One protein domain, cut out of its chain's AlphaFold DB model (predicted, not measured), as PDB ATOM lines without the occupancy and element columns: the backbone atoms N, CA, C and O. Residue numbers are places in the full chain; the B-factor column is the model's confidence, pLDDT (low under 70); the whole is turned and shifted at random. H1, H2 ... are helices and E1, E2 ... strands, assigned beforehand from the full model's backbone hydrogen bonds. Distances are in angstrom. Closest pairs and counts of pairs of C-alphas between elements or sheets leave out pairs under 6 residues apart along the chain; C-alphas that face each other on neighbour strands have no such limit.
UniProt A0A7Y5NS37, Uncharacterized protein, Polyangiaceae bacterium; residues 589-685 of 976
ATOM      1  N   CYS A 589      -0.253  14.438 -24.545       95.12
ATOM      2  CA  CYS A 589       0.477  15.186 -23.514       95.12
ATOM      3  C   CYS A 589       1.300  14.293 -22.566       95.12
ATOM      4  O   CYS A 589       2.418  14.655 -22.225       95.12
ATOM      5  N   HIS A 590       0.784  13.137 -22.131       95.88
ATOM      6  CA  HIS A 590       1.400  12.353 -21.041       95.88
ATOM      7  C   HIS A 590       2.163  11.089 -21.483       95.88
ATOM      8  O   HIS A 590       2.807  10.458 -20.645       95.88
ATOM      9  N   MET A 591       2.099  10.705 -22.763       96.50
ATOM     10  CA  MET A 591       2.736   9.493 -23.314       96.50
ATOM     11  C   MET A 591       3.589   9.785 -24.562       96.50
ATOM     12  O   MET A 591       3.719   8.949 -25.461       96.50
ATOM     13  N   SER A 592       4.144  10.994 -24.638       95.81
ATOM     14  CA  SER A 592       4.880  11.536 -25.784       95.81
ATOM     15  C   SER A 592       6.216  12.158 -25.331       95.81
ATOM     16  O   SER A 592       6.665  11.900 -24.212       95.81
ATOM     17  N   GLU A 593       6.862  12.958 -26.184       96.50
ATOM     18  CA  GLU A 593       7.999  13.825 -25.832       96.50
ATOM     19  C   GLU A 593       7.570  15.148 -25.153       96.50
ATOM     20  O   GLU A 593       8.414  15.987 -24.848       96.50
ATOM     21  N   PHE A 594       6.271  15.400 -24.954       95.94
ATOM     22  CA  PHE A 594       5.790  16.628 -24.312       95.94
ATOM     23  C   PHE A 594       6.208  16.691 -22.824       95.94
ATOM     24  O   PHE A 594       6.103  15.685 -22.120       95.94
ATOM     25  N   PRO A 595       6.637  17.860 -22.302       96.00
ATOM     26  CA  PRO A 595       6.722  19.172 -22.963       96.00
ATOM     27  C   PRO A 595       8.063  19.472 -23.656       96.00
ATOM     28  O   PRO A 595       8.252  20.577 -24.176       96.00
ATOM     29  N   GLY A 596       9.012  18.536 -23.662       95.94
ATOM     30  CA  GLY A 596      10.316  18.708 -24.293       95.94
ATOM     31  C   GLY A 596      11.322  17.603 -23.975       95.94
ATOM     32  O   GLY A 596      11.069  16.713 -23.162       95.94
ATOM     33  N   VAL A 597      12.482  17.702 -24.622       96.62
ATOM     34  CA  VAL A 597      13.629  16.793 -24.478       96.62
ATOM     35  C   VAL A 597      14.935  17.583 -24.393       96.62
ATOM     36  O   VAL A 597      15.010  18.732 -24.831       96.62
ATOM     37  N   CYS A 598      15.981  16.962 -23.865       96.19
ATOM     38  CA  CYS A 598      17.330  17.509 -23.817       96.19
ATOM     39  C   CYS A 598      18.111  17.119 -25.083       96.19
ATOM     40  O   CYS A 598      18.585  15.992 -25.229       96.19
ATOM     41  N   GLU A 599      18.249  18.063 -26.014       95.12
ATOM     42  CA  GLU A 599      19.010  17.883 -27.256       95.12
ATOM     43  C   GLU A 599      20.506  18.133 -27.019       95.12
ATOM     44  O   GLU A 599      20.887  18.891 -26.128       95.12
ATOM     45  N   LYS A 600      21.381  17.498 -27.809       93.38
ATOM     46  CA  LYS A 600      22.840  17.642 -27.654       93.38
ATOM     47  C   LYS A 600      23.303  19.040 -28.066       93.38
ATOM     48  O   LYS A 600      23.195  19.407 -29.233       93.38
ATOM     49  N   ASP A 601      23.902  19.761 -27.125       92.31
ATOM     50  CA  ASP A 601      24.518  21.072 -27.324       92.31
ATOM     51  C   ASP A 601      25.841  21.094 -26.549       92.31
ATOM     52  O   ASP A 601      25.871  21.289 -25.336       92.31
ATOM     53  N   ALA A 602      26.953  20.882 -27.256       88.69
ATOM     54  CA  ALA A 602      28.290  20.827 -26.660       88.69
ATOM     55  C   ALA A 602      28.791  22.183 -26.114       88.69
ATOM     56  O   ALA A 602      29.897  22.240 -25.582       88.69
ATOM     57  N   SER A 603      28.007  23.260 -26.257       90.38
ATOM     58  CA  SER A 603      28.249  24.565 -25.627       90.38
ATOM     59  C   SER A 603      27.375  24.824 -24.391       90.38
ATOM     60  O   SER A 603      27.501  25.872 -23.763       90.38
ATOM     61  N   SER A 604      26.493  23.884 -24.037       89.31
ATOM     62  CA  SER A 604      25.634  23.977 -22.858       89.31
ATOM     63  C   SER A 604      26.341  23.460 -21.605       89.31
ATOM     64  O   SER A 604      26.711  22.288 -21.531       89.31
ATOM     65  N   GLU A 605      26.438  24.308 -20.582       88.12
ATOM     66  CA  GLU A 605      26.852  23.927 -19.219       88.12
ATOM     67  C   GLU A 605      25.769  23.109 -18.475       88.12
ATOM     68  O   GLU A 605      26.001  22.652 -17.359       88.12
ATOM     69  N   GLY A 606      24.592  22.903 -19.082       83.44
ATOM     70  CA  GLY A 606      23.423  22.270 -18.461       83.44
ATOM     71  C   GLY A 606      22.503  23.262 -17.732       83.44
ATOM     72  O   GLY A 606      22.794  24.454 -17.619       83.44
ATOM     73  N   ASP A 607      21.361  22.765 -17.256       83.75
ATOM     74  CA  ASP A 607      20.383  23.507 -16.450       83.75
ATOM     75  C   ASP A 607      19.613  22.572 -15.486       83.75
ATOM     76  O   ASP A 607      19.958  21.407 -15.319       83.75
ATOM     77  N   SER A 608      18.560  23.070 -14.820       81.25
ATOM     78  CA  SER A 608      17.746  22.290 -13.862       81.25
ATOM     79  C   SER A 608      16.970  21.097 -14.451       81.25
ATOM     80  O   SER A 608      16.357  20.346 -13.698       81.25
ATOM     81  N   LEU A 609      16.906  20.974 -15.779       86.06
ATOM     82  CA  LEU A 609      16.183  19.930 -16.511       86.06
ATOM     83  C   LEU A 609      17.121  19.073 -17.377       86.06
ATOM     84  O   LEU A 609      16.791  17.916 -17.632       86.06
ATOM     85  N   CYS A 610      18.253  19.627 -17.830       90.62
ATOM     86  CA  CYS A 610      19.180  18.976 -18.757       90.62
ATOM     87  C   CYS A 610      20.631  18.931 -18.243       90.62
ATOM     88  O   CYS A 610      21.175  19.977 -17.884       90.62
ATOM     89  N   PRO A 611      21.308  17.766 -18.282       90.31
ATOM     90  CA  PRO A 611      22.704  17.650 -17.873       90.31
ATOM     91  C   PRO A 611      23.669  18.390 -18.827       90.31
ATOM     92  O   PRO A 611      23.319  18.647 -19.989       90.31
ATOM     93  N   PRO A 612      24.907  18.690 -18.383       91.06
ATOM     94  CA  PRO A 612      25.927  19.352 -19.199       91.06
ATOM     95  C   PRO A 612      26.162  18.672 -20.557       91.06
ATOM     96  O   PRO A 612      26.125  17.446 -20.683       91.06
ATOM     97  N   GLY A 613      26.401  19.474 -21.596       91.75
ATOM     98  CA  GLY A 613      26.463  19.020 -22.990       91.75
ATOM     99  C   GLY A 613      25.094  18.791 -23.649       91.75
ATOM    100  O   GLY A 613      25.034  18.334 -24.797       91.75
ATOM    101  N   THR A 614      23.990  19.099 -22.957       94.25
ATOM    102  CA  THR A 614      22.624  19.054 -23.503       94.25
ATOM    103  C   THR A 614      21.798  20.279 -23.104       94.25
ATOM    104  O   THR A 614      22.174  21.037 -22.209       94.25
ATOM    105  N   LYS A 615      20.689  20.515 -23.809       93.94
ATOM    106  CA  LYS A 615      19.874  21.729 -23.693       93.94
ATOM    107  C   LYS A 615      18.397  21.444 -23.925       93.94
ATOM    108  O   LYS A 615      18.045  20.701 -24.840       93.94
ATOM    109  N   TRP A 616      17.536  22.077 -23.130       95.38
ATOM    110  CA  TRP A 616      16.095  21.860 -23.208       95.38
ATOM    111  C   TRP A 616      15.490  22.373 -24.523       95.38
ATOM    112  O   TRP A 616      15.626  23.546 -24.881       95.38
ATOM    113  N   SER A 617      14.767  21.493 -25.212       95.44
ATOM    114  CA  SER A 617      14.114  21.736 -26.495       95.44
ATOM    115  C   SER A 617      12.634  21.379 -26.392       95.44
ATOM    116  O   SER A 617      12.270  20.239 -26.100       95.44
ATOM    117  N   LYS A 618      11.756  22.372 -26.583       95.75
ATOM    118  CA  LYS A 618      10.305  22.199 -26.410       95.75
ATOM    119  C   LYS A 618       9.721  21.244 -27.457       95.75
ATOM    120  O   LYS A 618      10.191  21.179 -28.594       95.75
ATOM    121  N   ARG A 619       8.645  20.552 -27.081       96.12
ATOM    122  CA  ARG A 619       7.873  19.648 -27.945       96.12
ATOM    123  C   ARG A 619       6.380  19.925 -27.831       96.12
ATOM    124  O   ARG A 619       5.885  20.257 -26.758       96.12
ATOM    125  N   ALA A 620       5.668  19.794 -28.947       94.62
ATOM    126  CA  ALA A 620       4.213  19.907 -28.977       94.62
ATOM    127  C   ALA A 620       3.563  18.579 -28.535       94.62
ATOM    128  O   ALA A 620       4.163  17.519 -28.752       94.62
ATOM    129  N   PRO A 621       2.342  18.591 -27.972       94.94
ATOM    130  CA  PRO A 621       1.587  17.365 -27.735       94.94
ATOM    131  C   PRO A 621       1.477  16.511 -29.005       94.94
ATOM    132  O   PRO A 621       1.238  17.027 -30.096       94.94
ATOM    133  N   GLY A 622       1.672  15.200 -28.871       94.69
ATOM    134  CA  GLY A 622       1.723  14.266 -30.001       94.69
ATOM    135  C   GLY A 622       3.059  14.226 -30.760       94.69
ATOM    136  O   GLY A 622       3.150  13.518 -31.761       94.69
ATOM    137  N   SER A 623       4.102  14.926 -30.296       96.06
ATOM    138  CA  SER A 623       5.485  14.653 -30.721       96.06
ATOM    139  C   SER A 623       5.927  13.339 -30.074       96.06
ATOM    140  O   SER A 623       6.058  13.286 -28.856       96.06
ATOM    141  N   PHE A 624       6.105  12.270 -30.847       95.81
ATOM    142  CA  PHE A 624       6.464  10.942 -30.338       95.81
ATOM    143  C   PHE A 624       7.878  10.555 -30.794       95.81
ATOM    144  O   PHE A 624       8.188  10.778 -31.968       95.81
ATOM    145  N   PRO A 625       8.708   9.938 -29.931       94.25
ATOM    146  CA  PRO A 625      10.039   9.505 -30.332       94.25
ATOM    147  C   PRO A 625       9.980   8.360 -31.355       94.25
ATOM    148  O   PRO A 625       9.004   7.612 -31.437       94.25
ATOM    149  N   GLU A 626      11.059   8.199 -32.118       92.94
ATOM    150  CA  GLU A 626      11.264   7.080 -33.045       92.94
ATOM    151  C   GLU A 626      12.159   6.016 -32.396       92.94
ATOM    152  O   GLU A 626      13.269   6.301 -31.944       92.94
ATOM    153  N   GLY A 627      11.707   4.762 -32.363       88.88
ATOM    154  CA  GLY A 627      12.473   3.679 -31.753       88.88
ATOM    155  C   GLY A 627      11.889   2.295 -32.005       88.88
ATOM    156  O   GLY A 627      10.833   2.131 -32.609       88.88
ATOM    157  N   ARG A 628      12.587   1.249 -31.556       85.12
ATOM    158  CA  ARG A 628      12.046  -0.116 -31.635       85.12
ATOM    159  C   ARG A 628      10.916  -0.323 -30.622       85.12
ATOM    160  O   ARG A 628      10.952   0.230 -29.516       85.12
ATOM    161  N   VAL A 629       9.949  -1.161 -31.002       83.69
ATOM    162  CA  VAL A 629       8.846  -1.603 -30.133       83.69
ATOM    163  C   VAL A 629       9.326  -2.697 -29.173       83.69
ATOM    164  O   VAL A 629       9.076  -2.599 -27.975       83.69
ATOM    165  N   ALA A 630      10.063  -3.687 -29.681       82.31
ATOM    166  CA  ALA A 630      10.763  -4.717 -28.913       82.31
ATOM    167  C   ALA A 630      12.241  -4.785 -29.336       82.31
ATOM    168  O   ALA A 630      12.587  -4.396 -30.453       82.31
ATOM    169  N   SER A 631      13.116  -5.348 -28.501       77.12
ATOM    170  CA  SER A 631      14.540  -5.551 -28.827       77.12
ATOM    171  C   SER A 631      14.746  -6.333 -30.137       77.12
ATOM    172  O   SER A 631      15.683  -6.056 -30.887       77.12
ATOM    173  N   SER A 632      13.833  -7.268 -30.428       70.06
ATOM    174  CA  SER A 632      13.784  -8.104 -31.633       70.06
ATOM    175  C   SER A 632      13.219  -7.416 -32.885       70.06
ATOM    176  O   SER A 632      13.409  -7.947 -33.976       70.06
ATOM    177  N   SER A 633      12.542  -6.264 -32.766       75.69
ATOM    178  CA  SER A 633      11.906  -5.593 -33.909       75.69
ATOM    179  C   SER A 633      12.937  -5.172 -34.959       75.69
ATOM    180  O   SER A 633      13.905  -4.477 -34.641       75.69
ATOM    181  N   ALA A 634      12.710  -5.534 -36.224       74.75
ATOM    182  CA  ALA A 634      13.661  -5.246 -37.301       74.75
ATOM    183  C   ALA A 634      13.883  -3.735 -37.538       74.75
ATOM    184  O   ALA A 634      15.007  -3.302 -37.805       74.75
ATOM    185  N   ASN A 635      12.820  -2.934 -37.408       80.88
ATOM    186  CA  ASN A 635      12.793  -1.501 -37.714       80.88
ATOM    187  C   ASN A 635      12.434  -0.648 -36.486       80.88
ATOM    188  O   ASN A 635      11.798  -1.127 -35.545       80.88
ATOM    189  N   ALA A 636      12.821   0.629 -36.523       87.38
ATOM    190  CA  ALA A 636      12.266   1.659 -35.647       87.38
ATOM    191  C   ALA A 636      10.913   2.163 -36.185       87.38
ATOM    192  O   ALA A 636      10.610   1.998 -37.370       87.38
ATOM    193  N   THR A 637      10.100   2.734 -35.301       90.44
ATOM    194  CA  THR A 637       8.825   3.387 -35.613       90.44
ATOM    195  C   THR A 637       8.449   4.366 -34.494       90.44
ATOM    196  O   THR A 637       9.010   4.304 -33.398       90.44
ATOM    197  N   SER A 638       7.471   5.233 -34.744       93.19
ATOM    198  CA  SER A 638       6.896   6.133 -33.744       93.19
ATOM    199  C   SER A 638       6.288   5.351 -32.569       93.19
ATOM    200  O   SER A 638       5.456   4.457 -32.757       93.19
ATOM    201  N   ILE A 639       6.721   5.677 -31.350       92.62
ATOM    202  CA  ILE A 639       6.435   4.938 -30.108       92.62
ATOM    203  C   ILE A 639       5.908   5.865 -29.005       92.62
ATOM    204  O   ILE A 639       6.282   7.030 -28.920       92.62
ATOM    205  N   THR A 640       5.058   5.341 -28.121       94.06
ATOM    206  CA  THR A 640       4.610   6.047 -26.909       94.06
ATOM    207  C   THR A 640       5.592   5.866 -25.756       94.06
ATOM    208  O   THR A 640       6.239   4.821 -25.641       94.06
ATOM    209  N   THR A 641       5.651   6.863 -24.874       94.69
ATOM    210  CA  THR A 641       6.371   6.798 -23.596       94.69
ATOM    211  C   THR A 641       5.418   6.361 -22.479       94.69
ATOM    212  O   THR A 641       4.242   6.724 -22.462       94.69
ATOM    213  N   HIS A 642       5.912   5.564 -21.534       94.50
ATOM    214  CA  HIS A 642       5.126   4.983 -20.435       94.50
ATOM    215  C   HIS A 642       5.500   5.583 -19.077       94.50
ATOM    216  O   HIS A 642       5.123   5.066 -18.032       94.50
ATOM    217  N   TYR A 643       6.203   6.720 -19.084       93.06
ATOM    218  CA  TYR A 643       6.451   7.518 -17.887       93.06
ATOM    219  C   TYR A 643       5.151   8.037 -17.255       93.06
ATOM    220  O   TYR A 643       5.067   8.102 -16.028       93.06
ATOM    221  N   LEU A 644       4.147   8.389 -18.075       92.69
ATOM    222  CA  LEU A 644       2.856   8.960 -17.650       92.69
ATOM    223  C   LEU A 644       3.046  10.106 -16.643       92.69
ATOM    224  O   LEU A 644       2.478  10.112 -15.550       92.69
ATOM    225  N   THR A 645       3.919  11.051 -17.003       90.06
ATOM    226  CA  THR A 645       4.349  12.150 -16.132       90.06
ATOM    227  C   THR A 645       3.151  12.983 -15.679       90.06
ATOM    228  O   THR A 645       2.465  13.600 -16.494       90.06
ATOM    229  N   GLY A 646       2.935  13.019 -14.364       89.88
ATOM    230  CA  GLY A 646       2.038  13.947 -13.682       89.88
ATOM    231  C   GLY A 646       2.814  14.903 -12.772       89.88
ATOM    232  O   GLY A 646       4.024  15.067 -12.911       89.88
ATOM    233  N   VAL A 647       2.112  15.520 -11.819       90.12
ATOM    234  CA  VAL A 647       2.711  16.461 -10.850       90.12
ATOM    235  C   VAL A 647       3.126  15.812  -9.519       90.12
ATOM    236  O   VAL A 647       3.825  16.433  -8.718       90.12
ATOM    237  N   ASP A 648       2.706  14.569  -9.288       87.75
ATOM    238  CA  ASP A 648       2.911  13.831  -8.040       87.75
ATOM    239  C   ASP A 648       4.238  13.053  -8.053       87.75
ATOM    240  O   ASP A 648       4.665  12.561  -9.097       87.75
ATOM    241  N   LEU A 649       4.850  12.873  -6.878       86.88
ATOM    242  CA  LEU A 649       5.936  11.912  -6.647       86.88
ATOM    243  C   LEU A 649       5.493  10.885  -5.588       86.88
ATOM    244  O   LEU A 649       4.755  11.261  -4.671       86.88
ATOM    245  N   PRO A 650       5.919   9.608  -5.652       84.94
ATOM    246  CA  PRO A 650       5.499   8.604  -4.675       84.94
ATOM    247  C   PRO A 650       6.052   8.881  -3.269       84.94
ATOM    248  O   PRO A 650       7.265   8.946  -3.066       84.94
ATOM    249  N   LEU A 651       5.157   8.993  -2.283       84.94
ATOM    250  CA  LEU A 651       5.527   9.182  -0.874       84.94
ATOM    251  C   LEU A 651       6.062   7.894  -0.219       84.94
ATOM    252  O   LEU A 651       6.923   7.978   0.654       84.94
ATOM    253  N   SER A 652       5.610   6.709  -0.659       81.62
ATOM    254  CA  SER A 652       6.049   5.413  -0.109       81.62
ATOM    255  C   SER A 652       7.551   5.191  -0.305       81.62
ATOM    256  O   SER A 652       8.067   5.317  -1.421       81.62
ATOM    257  N   HIS A 653       8.257   4.844   0.776       75.56
ATOM    258  CA  HIS A 653       9.706   4.573   0.783       75.56
ATOM    259  C   HIS A 653      10.110   3.395  -0.122       75.56
ATOM    260  O   HIS A 653      11.267   3.300  -0.510       75.56
ATOM    261  N   GLU A 654       9.148   2.556  -0.526       73.06
ATOM    262  CA  GLU A 654       9.313   1.486  -1.524       73.06
ATOM    263  C   GLU A 654       9.684   2.001  -2.925       73.06
ATOM    264  O   GLU A 654      10.220   1.241  -3.726       73.06
ATOM    265  N   TYR A 655       9.408   3.274  -3.242       77.25
ATOM    266  CA  TYR A 655       9.906   3.903  -4.465       77.25
ATOM    267  C   TYR A 655      11.321   4.461  -4.216       77.25
ATOM    268  O   TYR A 655      11.440   5.459  -3.483       77.25
ATOM    269  N   PRO A 656      12.382   3.877  -4.819       71.06
ATOM    270  CA  PRO A 656      13.765   4.247  -4.525       71.06
ATOM    271  C   PRO A 656      14.038   5.721  -4.825       71.06
ATOM    272  O   PRO A 656      13.653   6.227  -5.883       71.06
ATOM    273  N   LYS A 657      14.724   6.408  -3.903       72.12
ATOM    274  CA  LYS A 657      15.053   7.838  -4.043       72.12
ATOM    275  C   LYS A 657      15.890   8.100  -5.301       72.12
ATOM    276  O   LYS A 657      15.591   9.034  -6.035       72.12
ATOM    277  N   ASP A 658      16.810   7.199  -5.624       71.44
ATOM    278  CA  ASP A 658      17.677   7.252  -6.806       71.44
ATOM    279  C   ASP A 658      16.890   7.398  -8.127       71.44
ATOM    280  O   ASP A 658      17.340   8.087  -9.035       71.44
ATOM    281  N   LEU A 659      15.675   6.832  -8.227       74.81
ATOM    282  CA  LEU A 659      14.810   6.949  -9.415       74.81
ATOM    283  C   LEU A 659      14.042   8.287  -9.499       74.81
ATOM    284  O   LEU A 659      13.372   8.560 -10.501       74.81
ATOM    285  N   LEU A 660      14.067   9.104  -8.442       80.38
ATOM    286  CA  LEU A 660      13.531  10.470  -8.445       80.38
ATOM    287  C   LEU A 660      14.587  11.476  -8.906       80.38
ATOM    288  O   LEU A 660      14.243  12.419  -9.618       80.38
ATOM    289  N   ASP A 661      15.841  11.252  -8.522       78.12
ATOM    290  CA  ASP A 661      16.971  12.175  -8.683       78.12
ATOM    291  C   ASP A 661      17.962  11.742  -9.795       78.12
ATOM    292  O   ASP A 661      19.050  12.292  -9.917       78.12
ATOM    293  N   GLU A 662      17.588  10.769 -10.641       81.56
ATOM    294  CA  GLU A 662      18.419  10.265 -11.748       81.56
ATOM    295  C   GLU A 662      18.625  11.324 -12.862       81.56
ATOM    296  O   GLU A 662      17.776  11.484 -13.742       81.56
ATOM    297  N   GLU A 663      19.767  12.024 -12.859       81.31
ATOM    298  CA  GLU A 663      20.164  13.051 -13.856       81.31
ATOM    299  C   GLU A 663      20.364  12.518 -15.296       81.31
ATOM    300  O   GLU A 663      20.754  13.253 -16.205       81.31
ATOM    301  N   SER A 664      20.136  11.222 -15.522       84.94
ATOM    302  CA  SER A 664      20.298  10.572 -16.818       84.94
ATOM    303  C   SER A 664      19.180  10.946 -17.802       84.94
ATOM    304  O   SER A 664      18.053  11.288 -17.434       84.94
ATOM    305  N   LEU A 665      19.503  10.851 -19.092       90.12
ATOM    306  CA  LEU A 665      18.552  10.972 -20.195       90.12
ATOM    307  C   LEU A 665      18.323   9.597 -20.825       90.12
ATOM    308  O   LEU A 665      19.251   8.787 -20.901       90.12
ATOM    309  N   ASP A 666      17.118   9.353 -21.330       88.75
ATOM    310  CA  ASP A 666      16.859   8.186 -22.170       88.75
ATOM    311  C   ASP A 666      17.297   8.399 -23.633       88.75
ATOM    312  O   ASP A 666      17.870   9.422 -24.014       88.75
ATOM    313  N   VAL A 667      17.038   7.398 -24.477       85.25
ATOM    314  CA  VAL A 667      17.441   7.394 -25.893       85.25
ATOM    315  C   VAL A 667      16.762   8.472 -26.751       85.25
ATOM    316  O   VAL A 667      17.250   8.743 -27.846       85.25
ATOM    317  N   ALA A 668      15.676   9.089 -26.271       90.00
ATOM    318  CA  ALA A 668      15.009  10.228 -26.908       90.00
ATOM    319  C   ALA A 668      15.462  11.584 -26.327       90.00
ATOM    320  O   ALA A 668      15.045  12.634 -26.811       90.00
ATOM    321  N   GLY A 669      16.318  11.580 -25.299       93.19
ATOM    322  CA  GLY A 669      16.710  12.781 -24.565       93.19
ATOM    323  C   GLY A 669      15.704  13.195 -23.486       93.19
ATOM    324  O   GLY A 669      15.808  14.306 -22.971       93.19
ATOM    325  N   ILE A 670      14.728  12.353 -23.130       94.25
ATOM    326  CA  ILE A 670      13.792  12.655 -22.038       94.25
ATOM    327  C   ILE A 670      14.523  12.431 -20.700       94.25
ATOM    328  O   ILE A 670      15.141  11.375 -20.530       94.25
ATOM    329  N   PRO A 671      14.458  13.370 -19.732       92.75
ATOM    330  CA  PRO A 671      15.010  13.155 -18.396       92.75
ATOM    331  C   PRO A 671      14.374  11.949 -17.702       92.75
ATOM    332  O   PRO A 671      13.151  11.838 -17.611       92.75
ATOM    333  N   ILE A 672      15.196  11.045 -17.180       89.44
ATOM    334  CA  ILE A 672      14.708   9.827 -16.527       89.44
ATOM    335  C   ILE A 672      14.164  10.150 -15.124       89.44
ATOM    336  O   ILE A 672      13.106   9.628 -14.746       89.44
ATOM    337  N   SER A 673      14.799  11.089 -14.407       87.50
ATOM    338  CA  SER A 673      14.305  11.707 -13.167       87.50
ATOM    339  C   SER A 673      12.816  12.081 -13.233       87.50
ATOM    340  O   SER A 673      12.363  12.849 -14.088       87.50
ATOM    341  N   ALA A 674      12.046  11.589 -12.259       88.81
ATOM    342  CA  ALA A 674      10.655  12.002 -12.079       88.81
ATOM    343  C   ALA A 674      10.527  13.483 -11.665       88.81
ATOM    344  O   ALA A 674       9.554  14.133 -12.048       88.81
ATOM    345  N   LYS A 675      11.511  14.038 -10.936       90.44
ATOM    346  CA  LYS A 675      11.536  15.460 -10.547       90.44
ATOM    347  C   LYS A 675      11.722  16.375 -11.752       90.44
ATOM    348  O   LYS A 675      10.916  17.285 -11.932       90.44
ATOM    349  N   ALA A 676      12.709  16.096 -12.605       91.56
ATOM    350  CA  ALA A 676      12.956  16.869 -13.822       91.56
ATOM    351  C   ALA A 676      11.735  16.841 -14.756       91.56
ATOM    352  O   ALA A 676      11.278  17.890 -15.208       91.56
ATOM    353  N   ARG A 677      11.122  15.663 -14.966       93.44
ATOM    354  CA  ARG A 677       9.887  15.526 -15.760       93.44
ATOM    355  C   ARG A 677       8.701  16.299 -15.165       93.44
ATOM    356  O   ARG A 677       8.025  17.020 -15.900       93.44
ATOM    357  N   ARG A 678       8.471  16.207 -13.848       93.69
ATOM    358  CA  ARG A 678       7.463  17.004 -13.119       93.69
ATOM    359  C   ARG A 678       7.692  18.502 -13.310       93.69
ATOM    360  O   ARG A 678       6.752  19.246 -13.578       93.69
ATOM    361  N   GLU A 679       8.928  18.960 -13.143       94.31
ATOM    362  CA  GLU A 679       9.262  20.380 -13.235       94.31
ATOM    363  C   GLU A 679       9.162  20.920 -14.651       94.31
ATOM    364  O   GLU A 679       8.644  22.017 -14.824       94.31
ATOM    365  N   ALA A 680       9.582  20.156 -15.658       94.88
ATOM    366  CA  ALA A 680       9.358  20.499 -17.055       94.88
ATOM    367  C   ALA A 680       7.859  20.659 -17.357       94.88
ATOM    368  O   ALA A 680       7.463  21.650 -17.971       94.88
ATOM    369  N   LEU A 681       7.020  19.730 -16.875       95.38
ATOM    370  CA  LEU A 681       5.561  19.785 -17.028       95.38
ATOM    371  C   LEU A 681       4.954  21.023 -16.352       95.38
ATOM    372  O   LEU A 681       4.178  21.737 -16.981       95.38
ATOM    373  N   LEU A 682       5.345  21.322 -15.110       95.38
ATOM    374  CA  LEU A 682       4.886  22.519 -14.396       95.38
ATOM    375  C   LEU A 682       5.358  23.810 -15.087       95.38
ATOM    376  O   LEU A 682       4.537  24.678 -15.366       95.38
ATOM    377  N   LYS A 683       6.649  23.926 -15.424       94.06
ATOM    378  CA  LYS A 683       7.243  25.099 -16.102       94.06
ATOM    379  C   LYS A 683       6.670  25.326 -17.513       94.06
ATOM    380  O   LYS A 683       6.791  26.427 -18.045       94.06
ATOM    381  N   ALA A 684       6.049  24.315 -18.126       94.94
ATOM    382  CA  ALA A 684       5.368  24.418 -19.418       94.94
ATOM    383  C   ALA A 684       3.863  24.746 -19.325       94.94
ATOM    384  O   ALA A 684       3.272  25.109 -20.340       94.94
ATOM    385  N   ALA A 685       3.240  24.612 -18.150       95.69
ATOM    386  CA  ALA A 685       1.783  24.675 -18.001       95.69
ATOM    387  C   ALA A 685       1.210  26.079 -17.728       95.69
ATOM    388  O   ALA A 685      -0.007  26.255 -17.826       95.69
TER     389      ALA A 685
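This is residues 589 to 685 of the 976 residues of an uncharacterized protein of Polyangiaceae bacterium (UniProt A0A7Y5NS37). Little regular structure is here: most of the model is long loops, with a two-stranded hairpin, E1 E2, and one helix, H1, that comes near the hairpin at Gly 596 of E1. The long stretch of residues 619 to 673, with no named element, folds back on itself where residues 626 to 627 pair antiparallel with 637 to 638, and farther along it residues 651 to 656 stick out. The printed part has 97 residues with E1, E2 and H1 in that order, class mixed, only 22 residues in named elements. It is compact, radius of gyration of the C-alphas 13.9 A, spanning 39 by 37 by 25 A.

Look first at E1, residues 596 to 600, and E2, residues 614 to 618, an antiparallel hairpin at 147 degrees; N 597 and O 617 are 2.9 A apart, within hydrogen-bond range. In H1, residues 674 to 685, every O i to N i+4 pair is within that range. The closest C-alphas of E1 and H1, Gly 596 and Ala 680, are 7.5 A apart.

Find C-alpha 596 at (10.316, 18.708, -24.293); E1 and E2 each run 13.0 A. H1 runs 16.6 A to C-alpha 685 at (1.783, 24.675, -18.001).

The farthest C-alphas, Ala 634 and Leu 651, are 40.0 A apart. Both links are long, the printed part has no cut, and no printed residue is under 70 in pLDDT.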